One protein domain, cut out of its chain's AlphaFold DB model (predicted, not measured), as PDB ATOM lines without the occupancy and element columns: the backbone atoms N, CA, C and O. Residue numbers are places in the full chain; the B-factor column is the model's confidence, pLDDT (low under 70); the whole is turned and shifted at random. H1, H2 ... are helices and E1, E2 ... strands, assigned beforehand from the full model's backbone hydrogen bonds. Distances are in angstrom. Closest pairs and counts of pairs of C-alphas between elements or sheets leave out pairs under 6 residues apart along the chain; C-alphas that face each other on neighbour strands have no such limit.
ATOM      1  N   SER A   2     114.436 266.190 347.041       47.06
ATOM      2  CA  SER A   2     113.141 266.286 346.351       47.06
ATOM      3  C   SER A   2     112.146 265.360 347.053       47.06
ATOM      4  O   SER A   2     112.028 264.191 346.700       47.06
ATOM      5  N   GLY A   3     111.507 265.843 348.121       60.06
ATOM      6  CA  GLY A   3     110.518 265.067 348.873       60.06
ATOM      7  C   GLY A   3     109.266 264.833 348.029       60.06
ATOM      8  O   GLY A   3     108.613 265.789 347.609       60.06
ATOM      9  N   ARG A   4     108.930 263.570 347.753       74.69
ATOM     10  CA  ARG A   4     107.704 263.208 347.031       74.69
ATOM     11  C   ARG A   4     106.493 263.583 347.890       74.69
ATOM     12  O   ARG A   4     106.315 263.032 348.972       74.69
ATOM     13  N   LEU A   5     105.657 264.498 347.400       82.44
ATOM     14  CA  LEU A   5     104.380 264.822 348.036       82.44
ATOM     15  C   LEU A   5     103.359 263.725 347.728       82.44
ATOM     16  O   LEU A   5     103.085 263.447 346.561       82.44
ATOM     17  N   LEU A   6     102.786 263.117 348.766       86.50
ATOM     18  CA  LEU A   6     101.706 262.133 348.643       86.50
ATOM     19  C   LEU A   6     100.560 262.472 349.592       86.50
ATOM     20  O   LEU A   6     100.763 263.063 350.653       86.50
ATOM     21  N   HIS A   7      99.344 262.080 349.221       88.44
ATOM     22  CA  HIS A   7      98.186 262.210 350.097       88.44
ATOM     23  C   HIS A   7      98.237 261.166 351.210       88.44
ATOM     24  O   HIS A   7      98.483 259.986 350.967       88.44
ATOM     25  N   CYS A   8      97.960 261.594 352.439       89.19
ATOM     26  CA  CYS A   8      97.691 260.673 353.530       89.19
ATOM     27  C   CYS A   8      96.326 260.010 353.316       89.19
ATOM     28  O   CYS A   8      95.307 260.699 353.303       89.19
ATOM     29  N   CYS A   9      96.294 258.679 353.260       92.19
ATOM     30  CA  CYS A   9      95.072 257.889 353.082       92.19
ATOM     31  C   CYS A   9      94.017 258.101 354.183       92.19
ATOM     32  O   CYS A   9      92.851 257.791 353.975       92.19
ATOM     33  N   ARG A  10      94.409 258.633 355.351       89.88
ATOM     34  CA  ARG A  10      93.506 258.839 356.491       89.88
ATOM     35  C   ARG A  10      92.926 260.247 356.583       89.88
ATOM     36  O   ARG A  10      91.738 260.382 356.834       89.88
ATOM     37  N   CYS A  11      93.739 261.291 356.414       85.19
ATOM     38  CA  CYS A  11      93.261 262.679 356.517       85.19
ATOM     39  C   CYS A  11      93.153 263.419 355.184       85.19
ATOM     40  O   CYS A  11      92.775 264.587 355.183       85.19
ATOM     41  N   GLY A  12      93.543 262.794 354.071       86.19
ATOM     42  CA  GLY A  12      93.469 263.383 352.734       86.19
ATOM     43  C   GLY A  12      94.417 264.560 352.490       86.19
ATOM     44  O   GLY A  12      94.363 265.163 351.430       86.19
ATOM     45  N   ARG A  13      95.293 264.916 353.439       84.06
ATOM     46  CA  ARG A  13      96.251 266.025 353.283       84.06
ATOM     47  C   ARG A  13      97.553 265.548 352.647       84.06
ATOM     48  O   ARG A  13      97.983 264.421 352.897       84.06
ATOM     49  N   LEU A  14      98.209 266.430 351.894       83.31
ATOM     50  CA  LEU A  14      99.554 266.189 351.373       83.31
ATOM     51  C   LEU A  14     100.590 266.123 352.504       83.31
ATOM     52  O   LEU A  14     100.564 266.913 353.451       83.31
ATOM     53  N   THR A  15     101.521 265.184 352.378       80.62
ATOM     54  CA  THR A  15     102.704 265.039 353.225       80.62
ATOM     55  C   THR A  15     103.940 264.906 352.345       80.62
ATOM     56  O   THR A  15     103.914 264.206 351.336       80.62
ATOM     57  N   ASP A  16     105.024 265.574 352.724       83.69
ATOM     58  CA  ASP A  16     106.356 265.420 352.120       83.69
ATOM     59  C   ASP A  16     107.180 264.318 352.785       83.69
ATOM     60  O   ASP A  16     108.295 264.021 352.363       83.69
ATOM     61  N   ARG A  17     106.618 263.716 353.832       85.94
ATOM     62  CA  ARG A  17     107.118 262.514 354.485       85.94
ATOM     63  C   ARG A  17     106.034 261.460 354.505       85.94
ATOM     64  O   ARG A  17     105.359 261.307 355.521       85.94
ATOM     65  N   PRO A  18     105.734 260.837 353.368       91.69
ATOM     66  CA  PRO A  18     104.821 259.712 353.356       91.69
ATOM     67  C   PRO A  18     105.479 258.489 353.997       91.69
ATOM     68  O   PRO A  18     106.623 258.190 353.691       91.69
ATOM     69  N   VAL A  19     104.743 257.790 354.860       93.25
ATOM     70  CA  VAL A  19     105.116 256.470 355.394       93.25
ATOM     71  C   VAL A  19     104.235 255.433 354.714       93.25
ATOM     72  O   VAL A  19     103.012 255.625 354.672       93.25
ATOM     73  N   LEU A  20     104.821 254.362 354.180       95.56
ATOM     74  CA  LEU A  20     104.056 253.259 353.592       95.56
ATOM     75  C   LEU A  20     103.367 252.473 354.713       95.56
ATOM     76  O   LEU A  20     104.030 251.874 355.556       95.56
ATOM     77  N   VAL A  21     102.035 252.467 354.737       95.50
ATOM     78  CA  VAL A  21     101.256 251.810 355.802       95.50
ATOM     79  C   VAL A  21     100.607 250.504 355.367       95.50
ATOM     80  O   VAL A  21     100.237 249.710 356.226       95.50
ATOM     81  N   GLU A  22     100.474 250.271 354.062       93.44
ATOM     82  CA  GLU A  22      99.870 249.048 353.533       93.44
ATOM     83  C   GLU A  22     100.315 248.798 352.092       93.44
ATOM     84  O   GLU A  22     100.399 249.732 351.287       93.44
ATOM     85  N   VAL A  23     100.557 247.529 351.776       91.88
ATOM     86  CA  VAL A  23     100.691 247.031 350.408       91.88
ATOM     87  C   VAL A  23      99.435 246.222 350.124       91.88
ATOM     88  O   VAL A  23      99.176 245.219 350.782       91.88
ATOM     89  N   ILE A  24      98.634 246.689 349.176       88.12
ATOM     90  CA  ILE A  24      97.432 246.003 348.722       88.12
ATOM     91  C   ILE A  24      97.859 245.079 347.591       88.12
ATOM     92  O   ILE A  24      98.080 245.524 346.462       88.12
ATOM     93  N   GLU A  25      97.992 243.797 347.898       84.25
ATOM     94  CA  GLU A  25      98.208 242.776 346.882       84.25
ATOM     95  C   GLU A  25      96.901 242.517 346.124       84.25
ATOM     96  O   GLU A  25      95.821 242.445 346.710       84.25
ATOM     97  N   SER A  26      96.990 242.383 344.802       81.50
ATOM     98  CA  SER A  26      95.864 241.992 343.960       81.50
ATOM     99  C   SER A  26      96.264 240.777 343.138       81.50
ATOM    100  O   SER A  26      97.301 240.784 342.480       81.50
ATOM    101  N   GLY A  27      95.447 239.723 343.189       67.94
ATOM    102  CA  GLY A  27      95.721 238.463 342.492       67.94
ATOM    103  C   GLY A  27      95.552 238.526 340.968       67.94
ATOM    104  O   GLY A  27      95.956 237.596 340.281       67.94
ATOM    105  N   SER A  28      94.947 239.591 340.425       75.62
ATOM    106  CA  SER A  28      94.699 239.739 338.976       75.62
ATOM    107  C   SER A  28      94.696 241.184 338.452       75.62
ATOM    108  O   SER A  28      94.502 241.395 337.256       75.62
ATOM    109  N   GLY A  29      94.927 242.186 339.305       69.75
ATOM    110  CA  GLY A  29      94.975 243.602 338.926       69.75
ATOM    111  C   GLY A  29      96.215 244.319 339.466       69.75
ATOM    112  O   GLY A  29      96.998 243.722 340.205       69.75
ATOM    113  N   PRO A  30      96.415 245.605 339.125       66.00
ATOM    114  CA  PRO A  30      97.493 246.386 339.712       66.00
ATOM    115  C   PRO A  30      97.248 246.524 341.219       66.00
ATOM    116  O   PRO A  30      96.195 247.000 341.644       66.00
ATOM    117  N   GLY A  31      98.210 246.067 342.023       84.50
ATOM    118  CA  GLY A  31      98.210 246.286 343.468       84.50
ATOM    119  C   GLY A  31      98.250 247.775 343.833       84.50
ATOM    120  O   GLY A  31      98.382 248.652 342.976       84.50
ATOM    121  N   GLY A  32      98.147 248.072 345.124       87.69
ATOM    122  CA  GLY A  32      98.120 249.439 345.643       87.69
ATOM    123  C   GLY A  32      99.133 249.666 346.754       87.69
ATOM    124  O   GLY A  32      99.461 248.758 347.508       87.69
ATOM    125  N   LEU A  33      99.605 250.904 346.887       91.56
ATOM    126  CA  LEU A  33     100.413 251.343 348.022       91.56
ATOM    127  C   LEU A  33      99.640 252.424 348.772       91.56
ATOM    128  O   LEU A  33      99.307 253.462 348.190       91.56
ATOM    129  N   LEU A  34      99.354 252.195 350.053       93.06
ATOM    130  CA  LEU A  34      98.735 253.206 350.904       93.06
ATOM    131  C   LEU A  34      99.798 253.925 351.719       93.06
ATOM    132  O   LEU A  34     100.570 253.308 352.449       93.06
ATOM    133  N   TYR A  35      99.779 255.252 351.648       94.56
ATOM    134  CA  TYR A  35     100.683 256.108 352.401       94.56
ATOM    135  C   TYR A  35      99.929 256.924 353.446       94.56
ATOM    136  O   TYR A  35      98.817 257.399 353.207       94.56
ATOM    137  N   ALA A  36     100.553 257.148 354.599       91.94
ATOM    138  CA  ALA A  36     100.036 258.031 355.636       91.94
ATOM    139  C   ALA A  36     101.063 259.094 356.036       91.94
ATOM    140  O   ALA A  36     102.270 258.901 355.914       91.94
ATOM    141  N   CYS A  37     100.587 260.228 356.558       89.44
ATOM    142  CA  CYS A  37     101.476 261.149 357.254       89.44
ATOM    143  C   CYS A  37     101.938 260.512 358.583       89.44
ATOM    144  O   CYS A  37     101.172 259.750 359.177       89.44
ATOM    145  N   PRO A  38     103.130 260.844 359.110       88.62
ATOM    146  CA  PRO A  38     103.683 260.173 360.284       88.62
ATOM    147  C   PRO A  38     102.795 260.217 361.533       88.62
ATOM    148  O   PRO A  38     102.844 259.300 362.344       88.62
ATOM    149  N   ALA A  39     101.933 261.231 361.679       83.12
ATOM    150  CA  ALA A  39     100.937 261.255 362.753       83.12
ATOM    151  C   ALA A  39      99.938 260.092 362.636       83.12
ATOM    152  O   ALA A  39      99.699 259.380 363.605       83.12
ATOM    153  N   HIS A  40      99.392 259.858 361.441       91.25
ATOM    154  CA  HIS A  40      98.461 258.754 361.207       91.25
ATOM    155  C   HIS A  40      99.171 257.410 361.043       91.25
ATOM    156  O   HIS A  40      98.607 256.392 361.428       91.25
ATOM    157  N   ALA A  41     100.409 257.385 360.551       93.19
ATOM    158  CA  ALA A  41     101.205 256.162 360.484       93.19
ATOM    159  C   ALA A  41     101.456 255.556 361.876       93.19
ATOM    160  O   ALA A  41     101.442 254.338 362.012       93.19
ATOM    161  N   ARG A  42     101.575 256.379 362.933       91.31
ATOM    162  CA  ARG A  42     101.632 255.888 364.326       91.31
ATOM    163  C   ARG A  42     100.398 255.072 364.702       91.31
ATOM    164  O   ARG A  42     100.536 254.044 365.345       91.31
ATOM    165  N   TRP A  43      99.210 255.493 364.268       90.12
ATOM    166  CA  TRP A  43      97.992 254.712 364.485       90.12
ATOM    167  C   TRP A  43      98.062 253.365 363.748       90.12
ATOM    168  O   TRP A  43      97.771 252.333 364.346       90.12
ATOM    169  N   PHE A  44      98.522 253.345 362.490       92.00
ATOM    170  CA  PHE A  44      98.706 252.090 361.746       92.00
ATOM    171  C   PHE A  44      99.714 251.150 362.420       92.00
ATOM    172  O   PHE A  44      99.432 249.961 362.521       92.00
ATOM    173  N   ALA A  45     100.816 251.676 362.960       93.88
ATOM    174  CA  ALA A  45     101.823 250.896 363.684       93.88
ATOM    175  C   ALA A  45     101.288 250.218 364.962       93.88
ATOM    176  O   ALA A  45     101.888 249.262 365.438       93.88
ATOM    177  N   THR A  46     100.171 250.697 365.525       90.81
ATOM    178  CA  THR A  46      99.541 250.093 366.717       90.81
ATOM    179  C   THR A  46      98.531 248.990 366.395       90.81
ATOM    180  O   THR A  46      97.997 248.366 367.312       90.81
ATOM    181  N   ARG A  47      98.224 248.742 365.114       92.19
ATOM    182  CA  ARG A  47      97.242 247.718 364.729       92.19
ATOM    183  C   ARG A  47      97.813 246.306 364.937       92.19
ATOM    184  O   ARG A  47      98.994 246.085 364.671       92.19
ATOM    185  N   PRO A  48      96.987 245.323 365.333       93.38
ATOM    186  CA  PRO A  48      97.391 243.920 365.302       93.38
ATOM    187  C   PRO A  48      97.843 243.514 363.895       93.38
ATOM    188  O   PRO A  48      97.162 243.824 362.919       93.38
ATOM    189  N   GLY A  49      98.995 242.846 363.792       89.75
ATOM    190  CA  GLY A  49      99.573 242.444 362.506       89.75
ATOM    191  C   GLY A  49     100.156 243.596 361.681       89.75
ATOM    192  O   GLY A  49     100.397 243.418 360.491       89.75
ATOM    193  N   ALA A  50     100.374 244.774 362.280       91.44
ATOM    194  CA  ALA A  50     101.026 245.880 361.593       91.44
ATOM    195  C   ALA A  50     102.422 245.465 361.086       91.44
ATOM    196  O   ALA A  50     103.216 244.921 361.861       91.44
ATOM    197  N   PRO A  51     102.752 245.749 359.815       93.62
ATOM    198  CA  PRO A  51     104.089 245.506 359.292       93.62
ATOM    199  C   PRO A  51     105.170 246.266 360.073       93.62
ATOM    200  O   PRO A  51     104.994 247.438 360.422       93.62
ATOM    201  N   SER A  52     106.319 245.624 360.308       94.62
ATOM    202  CA  SER A  52     107.415 246.207 361.103       94.62
ATOM    203  C   SER A  52     108.015 247.466 360.473       94.62
ATOM    204  O   SER A  52     108.435 248.373 361.200       94.62
ATOM    205  N   TRP A  53     107.980 247.568 359.139       95.50
ATOM    206  CA  TRP A  53     108.528 248.710 358.404       95.50
ATOM    207  C   TRP A  53     107.900 250.038 358.834       95.50
ATOM    208  O   TRP A  53     108.587 251.054 358.861       95.50
ATOM    209  N   ILE A  54     106.628 250.045 359.260       94.56
ATOM    210  CA  ILE A  54     105.955 251.276 359.700       94.56
ATOM    211  C   ILE A  54     106.672 251.845 360.931       94.56
ATOM    212  O   ILE A  54     106.943 253.045 361.010       94.56
ATOM    213  N   ALA A  55     107.007 250.988 361.898       90.81
ATOM    214  CA  ALA A  55     107.691 251.396 363.122       90.81
ATOM    215  C   ALA A  55     109.170 251.740 362.882       90.81
ATOM    216  O   ALA A  55     109.728 252.593 363.574       90.81
ATOM    217  N   GLU A  56     109.825 251.077 361.930       93.56
ATOM    218  CA  GLU A  56     111.205 251.373 361.519       93.56
ATOM    219  C   GLU A  56     111.306 252.735 360.831       93.56
ATOM    220  O   GLU A  56     112.112 253.575 361.234       93.56
ATOM    221  N   GLU A  57     110.427 252.999 359.870       92.62
ATOM    222  CA  GLU A  57     110.395 254.256 359.127       92.62
ATOM    223  C   GLU A  57     110.030 255.432 360.045       92.62
ATOM    224  O   GLU A  57     110.682 256.477 360.019       92.62
ATOM    225  N   LEU A  58     109.077 255.249 360.969       88.81
ATOM    226  CA  LEU A  58     108.771 256.248 362.001       88.81
ATOM    227  C   LEU A  58     109.963 256.555 362.919       88.81
ATOM    228  O   LEU A  58     110.130 257.708 363.325       88.81
ATOM    229  N   ARG A  59     110.785 255.552 363.254       86.69
ATOM    230  CA  ARG A  59     112.010 255.755 364.043       86.69
ATOM    231  C   ARG A  59     113.060 256.524 363.250       86.69
ATOM    232  O   ARG A  59     113.639 257.459 363.802       86.69
ATOM    233  N   ALA A  60     113.261 256.195 361.975       85.69
ATOM    234  CA  ALA A  60     114.165 256.935 361.095       85.69
ATOM    235  C   ALA A  60     113.747 258.413 360.984       85.69
ATOM    236  O   ALA A  60     114.549 259.312 361.234       85.69
ATOM    237  N   LEU A  61     112.455 258.668 360.757       82.38
ATOM    238  CA  LEU A  61     111.894 260.020 360.694       82.38
ATOM    239  C   LEU A  61     111.984 260.800 362.014       82.38
ATOM    240  O   LEU A  61     111.988 262.031 361.996       82.38
ATOM    241  N   ALA A  62     111.994 260.113 363.158       75.69
ATOM    242  CA  ALA A  62     112.179 260.737 364.466       75.69
ATOM    243  C   ALA A  62     113.658 261.049 364.757       75.69
ATOM    244  O   ALA A  62     113.950 262.054 365.408       75.69
ATOM    245  N   ALA A  63     114.575 260.204 364.273       72.62
ATOM    246  CA  ALA A  63     116.017 260.422 364.359       72.62
ATOM    247  C   ALA A  63     116.474 261.590 363.465       72.62
ATOM    248  O   ALA A  63     117.368 262.351 363.847       72.62
ATOM    249  N   GLU A  64     115.807 261.798 362.327       69.88
ATOM    250  CA  GLU A  64     115.878 263.027 361.535       69.88
ATOM    251  C   GLU A  64     115.242 264.194 362.316       69.88
ATOM    252  O   GLU A  64     114.062 264.518 362.157       69.88
ATOM    253  N   LYS A  65     116.019 264.801 363.225       53.22
ATOM    254  CA  LYS A  65     115.606 265.906 364.109       53.22
ATOM    255  C   LYS A  65     114.645 266.887 363.405       53.22
ATOM    256  O   LYS A  65     115.045 267.611 362.501       53.22
ATOM    257  N   GLY A  66     113.398 266.972 363.887       59.03
ATOM    258  CA  GLY A  66     112.453 268.038 363.522       59.03
ATOM    259  C   GLY A  66     111.352 267.655 362.529       59.03
ATOM    260  O   GLY A  66     111.178 268.327 361.507       59.03
ATOM    261  N   TYR A  67     110.536 266.630 362.826       56.38
ATOM    262  CA  TYR A  67     109.294 266.472 362.064       56.38
ATOM    263  C   TYR A  67     108.287 267.587 362.316       56.38
ATOM    264  O   TYR A  67     107.617 267.614 363.342       56.38
ATOM    265  N   ARG A  68     108.129 268.461 361.316       59.22
ATOM    266  CA  ARG A  68     106.952 269.309 361.137       59.22
ATOM    267  C   ARG A  68     106.167 268.839 359.920       59.22
ATOM    268  O   ARG A  68     106.701 268.829 358.812       59.22
ATOM    269  N   SER A  69     104.903 268.472 360.113       57.62
ATOM    270  CA  SER A  69     103.978 268.266 358.993       57.62
ATOM    271  C   SER A  69     103.865 269.524 358.118       57.62
ATOM    272  O   SER A  69     104.173 270.630 358.564       57.62
ATOM    273  N   VAL A  70     103.392 269.380 356.873       57.44
ATOM    274  CA  VAL A  70     103.081 270.522 355.983       57.44
ATOM    275  C   VAL A  70     102.176 271.536 356.697       57.44
ATOM    276  O   VAL A  70     102.493 272.717 356.718       57.44
ATOM    277  N   ALA A  71     101.134 271.073 357.393       57.16
ATOM    278  CA  ALA A  71     100.247 271.933 358.182       57.16
ATOM    279  C   ALA A  71     100.984 272.706 359.295       57.16
ATOM    280  O   ALA A  71     100.703 273.879 359.517       57.16
ATOM    281  N   CYS A  72     101.962 272.080 359.958       56.00
ATOM    282  CA  CYS A  72     102.801 272.744 360.956       56.00
ATOM    283  C   CYS A  72     103.763 273.767 360.329       56.00
ATOM    284  O   CYS A  72     103.991 274.819 360.917       56.00
ATOM    285  N   ARG A  73     104.298 273.501 359.131       58.38
ATOM    286  CA  ARG A  73     105.098 274.491 358.384       58.38
ATOM    287  C   ARG A  73     104.272 275.682 357.903       58.38
ATOM    288  O   ARG A  73     104.820 276.768 357.799       58.38
ATOM    289  N   LEU A  74     102.987 275.472 357.631       62.69
ATOM    290  CA  LEU A  74     102.056 276.496 357.154       62.69
ATOM    291  C   LEU A  74     101.269 277.196 358.281       62.69
ATOM    292  O   LEU A  74     100.369 277.968 357.978       62.69
ATOM    293  N   GLY A  75     101.536 276.900 359.562       57.72
ATOM    294  CA  GLY A  75     100.838 277.534 360.694       57.72
ATOM    295  C   GLY A  75      99.353 277.162 360.843       57.72
ATOM    296  O   GLY A  75      98.602 277.845 361.524       57.72
ATOM    297  N   GLN A  76      98.893 276.067 360.235       57.50
ATOM    298  CA  GLN A  76      97.460 275.758 360.085       57.50
ATOM    299  C   GLN A  76      96.798 275.076 361.305       57.50
ATOM    300  O   GLN A  76      95.720 274.492 361.174       57.50
ATOM    301  N   HIS A  77      97.420 275.084 362.489       54.44
ATOM    302  CA  HIS A  77      96.826 274.523 363.711       54.44
ATOM    303  C   HIS A  77      96.460 275.630 364.702       54.44
ATOM    304  O   HIS A  77      97.277 276.502 364.966       54.44
ATOM    305  N   ALA A  78      95.291 275.519 365.344       50.12
ATOM    306  CA  ALA A  78      94.825 276.464 366.369       50.12
ATOM    307  C   ALA A  78      95.786 276.618 367.572       50.12
ATOM    308  O   ALA A  78      95.736 277.614 368.283       50.12
ATOM    309  N   THR A  79      96.656 275.631 367.810       49.03
ATOM    310  CA  THR A  79      97.661 275.609 368.888       49.03
ATOM    311  C   THR A  79      99.046 276.115 368.474       49.03
ATOM    312  O   THR A  79      99.913 276.264 369.332       49.03
ATOM    313  N   CYS A  80      99.285 276.394 367.191       49.62
ATOM    314  CA  CYS A  80     100.514 277.036 366.733       49.62
ATOM    315  C   CYS A  80     100.327 278.558 366.822       49.62
ATOM    316  O   CYS A  80      99.827 279.164 365.883       49.62
ATOM    317  N   ARG A  81     100.679 279.175 367.958       45.84
ATOM    318  CA  ARG A  81     100.740 280.643 368.062       45.84
ATOM    319  C   ARG A  81     102.002 281.158 367.372       45.84
ATOM    320  O   ARG A  81     103.083 280.637 367.634       45.84
ATOM    321  N   GLU A  82     101.848 282.176 366.530       44.41
ATOM    322  CA  GLU A  82     102.942 282.884 365.845       44.41
ATOM    323  C   GLU A  82     103.918 283.561 366.833       44.41
ATOM    324  O   GLU A  82     105.077 283.775 366.494       44.41
ATOM    325  N   ASP A  83     103.490 283.786 368.084       46.31
ATOM    326  CA  ASP A  83     104.179 284.658 369.051       46.31
ATOM    327  C   ASP A  83     105.045 283.928 370.098       46.31
ATOM    328  O   ASP A  83     105.486 284.532 371.075       46.31
ATOM    329  N   ALA A  84     105.268 282.616 369.966       43.84
ATOM    330  CA  ALA A  84     106.118 281.880 370.906       43.84
ATOM    331  C   ALA A  84     107.595 281.974 370.491       43.84
ATOM    332  O   ALA A  84     108.023 281.347 369.520       43.84
ATOM    333  N   GLU A  85     108.372 282.749 371.247       38.84
ATOM    334  CA  GLU A  85     109.799 282.971 371.019       38.84
ATOM    335  C   GLU A  85     110.581 281.647 371.055       38.84
ATOM    336  O   GLU A  85     110.562 280.899 372.037       38.84
ATOM    337  N   ALA A  86     111.254 281.321 369.953       42.03
ATOM    338  CA  ALA A  86     112.075 280.126 369.846       42.03
ATOM    339  C   ALA A  86     113.546 280.466 370.061       42.03
ATOM    340  O   ALA A  86     114.152 281.170 369.255       42.03
ATOM    341  N   VAL A  87     114.129 279.907 371.120       40.59
ATOM    342  CA  VAL A  87     115.559 280.052 371.403       40.59
ATOM    343  C   VAL A  87     116.365 279.125 370.463       40.59
ATOM    344  O   VAL A  87     116.077 277.922 370.428       40.59
ATOM    345  N   PRO A  88     117.333 279.647 369.676       36.97
ATOM    346  CA  PRO A  88     118.051 278.901 368.628       36.97
ATOM    347  C   PRO A  88     118.907 277.725 369.142       36.97
ATOM    348  O   PRO A  88     119.281 277.676 370.313       36.97
ATOM    349  N   PRO A  89     119.327 276.824 368.232       43.62
ATOM    350  CA  PRO A  89     120.680 277.005 367.710       43.62
ATOM    351  C   PRO A  89     120.692 277.167 366.184       43.62
ATOM    352  O   PRO A  89     119.883 276.565 365.480       43.62
ATOM    353  N   CYS A  90     121.687 277.932 365.725       32.59
ATOM    354  CA  CYS A  90     122.105 278.202 364.344       32.59
ATOM    355  C   CYS A  90     121.372 279.354 363.632       32.59
ATOM    356  O   CYS A  90     120.183 279.267 363.326       32.59
ATOM    357  N   GLU A  91     122.124 280.405 363.283       42.41
ATOM    358  CA  GLU A  91     121.746 281.325 362.208       42.41
ATOM    359  C   GLU A  91     121.341 280.528 360.959       42.41
ATOM    360  O   GLU A  91     122.039 279.610 360.528       42.41
ATOM    361  N   GLY A  92     120.191 280.885 360.387       43.47
ATOM    362  CA  GLY A  92     119.763 280.433 359.067       43.47
ATOM    363  C   GLY A  92     118.623 279.417 359.026       43.47
ATOM    364  O   GLY A  92     117.903 279.414 358.033       43.47
ATOM    365  N   VAL A  93     118.374 278.598 360.058       42.44
ATOM    366  CA  VAL A  93     117.196 277.699 360.093       42.44
ATOM    367  C   VAL A  93     116.775 277.407 361.538       42.44
ATOM    368  O   VAL A  93     117.244 276.454 362.159       42.44
ATOM    369  N   THR A  94     115.828 278.179 362.078       43.09
ATOM    370  CA  THR A  94     115.279 277.909 363.415       43.09
ATOM    371  C   THR A  94     114.341 276.704 363.370       43.09
ATOM    372  O   THR A  94     113.167 276.780 362.974       43.09
ATOM    373  N   VAL A  95     114.828 275.557 363.840       44.41
ATOM    374  CA  VAL A  95     113.974 274.401 364.115       44.41
ATOM    375  C   VAL A  95     113.204 274.635 365.433       44.41
ATOM    376  O   VAL A  95     113.448 273.964 366.424       44.41
ATOM    377  N   LEU A  96     112.239 275.576 365.446       51.06
ATOM    378  CA  LEU A  96     111.059 275.587 366.337       51.06
ATOM    379  C   LEU A  96     110.631 274.137 366.632       51.06
ATOM    380  O   LEU A  96     110.200 273.404 365.727       51.06
ATOM    381  N   ARG A  97     110.784 273.698 367.879       49.41
ATOM    382  CA  ARG A  97     110.148 272.468 368.350       49.41
ATOM    383  C   ARG A  97     108.647 272.749 368.396       49.41
ATOM    384  O   ARG A  97     108.203 273.551 369.206       49.41
ATOM    385  N   CYS A  98     107.873 272.128 367.505       48.62
ATOM    386  CA  CYS A  98     106.414 272.200 367.591       48.62
ATOM    387  C   CYS A  98     105.975 271.505 368.880       48.62
ATOM    388  O   CYS A  98     106.265 270.325 369.059       48.62
ATOM    389  N   THR A  99     105.259 272.210 369.751       52.94
ATOM    390  CA  THR A  99     104.587 271.640 370.933       52.94
ATOM    391  C   THR A  99     103.179 271.135 370.608       52.94
ATOM    392  O   THR A  99     102.398 270.807 371.496       52.94
ATOM    393  N   CYS A 100     102.834 271.061 369.319       55.56
ATOM    394  CA  CYS A 100     101.543 270.581 368.870       55.56
ATOM    395  C   CYS A 100     101.316 269.109 369.268       55.56
ATOM    396  O   CYS A 100     102.211 268.276 369.088       55.56
ATOM    397  N   PRO A 101     100.092 268.740 369.692       54.19
ATOM    398  CA  PRO A 101      99.764 267.370 370.106       54.19
ATOM    399  C   PRO A 101      99.918 266.343 368.970       54.19
ATOM    400  O   PRO A 101      99.960 265.141 369.207       54.19
ATOM    401  N   CYS A 102     100.039 266.807 367.722       49.84
ATOM    402  CA  CYS A 102     100.234 265.973 366.542       49.84
ATOM    403  C   CYS A 102     101.612 265.284 366.503       49.84
ATOM    404  O   CYS A 102     101.735 264.217 365.892       49.84
ATOM    405  N   HIS A 103     102.645 265.878 367.116       55.12
ATOM    406  CA  HIS A 103     104.021 265.366 367.128       55.12
ATOM    407  C   HIS A 103     104.662 265.593 368.508       55.12
ATOM    408  O   HIS A 103     105.465 266.513 368.658       55.12
ATOM    409  N   PRO A 104     104.332 264.777 369.528       52.06
ATOM    410  CA  PRO A 104     104.978 264.902 370.826       52.06
ATOM    411  C   PRO A 104     106.479 264.653 370.664       52.06
ATOM    412  O   PRO A 104     106.898 263.668 370.041       52.06
ATOM    413  N   VAL A 105     107.282 265.571 371.204       50.31
ATOM    414  CA  VAL A 105     108.728 265.382 371.329       50.31
ATOM    415  C   VAL A 105     108.947 264.097 372.136       50.31
ATOM    416  O   VAL A 105     108.260 263.916 373.144       50.31
ATOM    417  N   PRO A 106     109.849 263.190 371.713       48.00
ATOM    418  CA  PRO A 106     110.202 262.037 372.528       48.00
ATOM    419  C   PRO A 106     110.647 262.525 373.910       48.00
ATOM    420  O   PRO A 106     111.606 263.290 374.014       48.00
ATOM    421  N   VAL A 107     109.919 262.127 374.953       43.53
ATOM    422  CA  VAL A 107     110.330 262.372 376.336       43.53
ATOM    423  C   VAL A 107     111.495 261.417 376.609       43.53
ATOM    424  O   VAL A 107     111.331 260.217 376.369       43.53
ATOM    425  N   PRO A 108     112.682 261.898 377.019       33.38
ATOM    426  CA  PRO A 108     113.771 261.002 377.384       33.38
ATOM    427  C   PRO A 108     113.332 260.118 378.566       33.38
ATOM    428  O   PRO A 108     112.576 260.595 379.415       33.38
ATOM    429  N   PRO A 109     113.763 258.845 378.631       41.75
ATOM    430  CA  PRO A 109     113.522 258.027 379.814       41.75
ATOM    431  C   PRO A 109     114.204 258.684 381.027       41.75
ATOM    432  O   PRO A 109     115.345 259.136 380.910       41.75
ATOM    433  N   GLY A 110     113.460 258.802 382.132       47.34
ATOM    434  CA  GLY A 110     113.946 259.313 383.418       47.34
ATOM    435  C   GLY A 110     114.668 258.264 384.247       47.34
ATOM    436  O   GLY A 110     114.547 257.064 383.912       47.34
TER     437      GLY A 110
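Overview. This is residues 2 to 110 of the 110 residues of an uncharacterized protein of Streptomyces carminius (UniProt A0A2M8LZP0). There is little regular structure: a helical hairpin, H1 and H2, packs on a two-stranded hairpin, E1 and E2, while short H3 and much of the unnamed stretch, residues 74 to 110, lie at the other end. The 109 printed residues include two antiparallel strands, then three helices; the class is mixed, with 35 residues in named elements. The whole, spanning 56 by 33 by 26 A, is only just loose, close to compact, with radius of gyration 16.1 A.

Arrangement. In hairpin E1, residues 19 to 24, and E2, residues 32 to 36, N 21 and O 34 are within hydrogen-bond range, 2.8 A. H1, residues 38 to 45, touches H2, residues 52 to 63, opposite ways at a shallow tilt of 31 degrees; their closest C-alphas, Ala 45 and Ile 54, are 5.8 A apart. Every O i to N i+4 pair is within range in H2, 3 of 4 in H1.

Along the chain. E1, 14.6 A long, begins at C-alpha 19 (105.116, 256.470, 355.394). H2, 16.9 A, ends at C-alpha 63 (116.017, 260.422, 364.359). H3, residues 70 to 73, is too short for O i to N i+4 pairs.

Size, cuts and confidence. The printed part has no cut. In the printed part 52 residues are under 70 in pLDDT, among them residues 64 to 110.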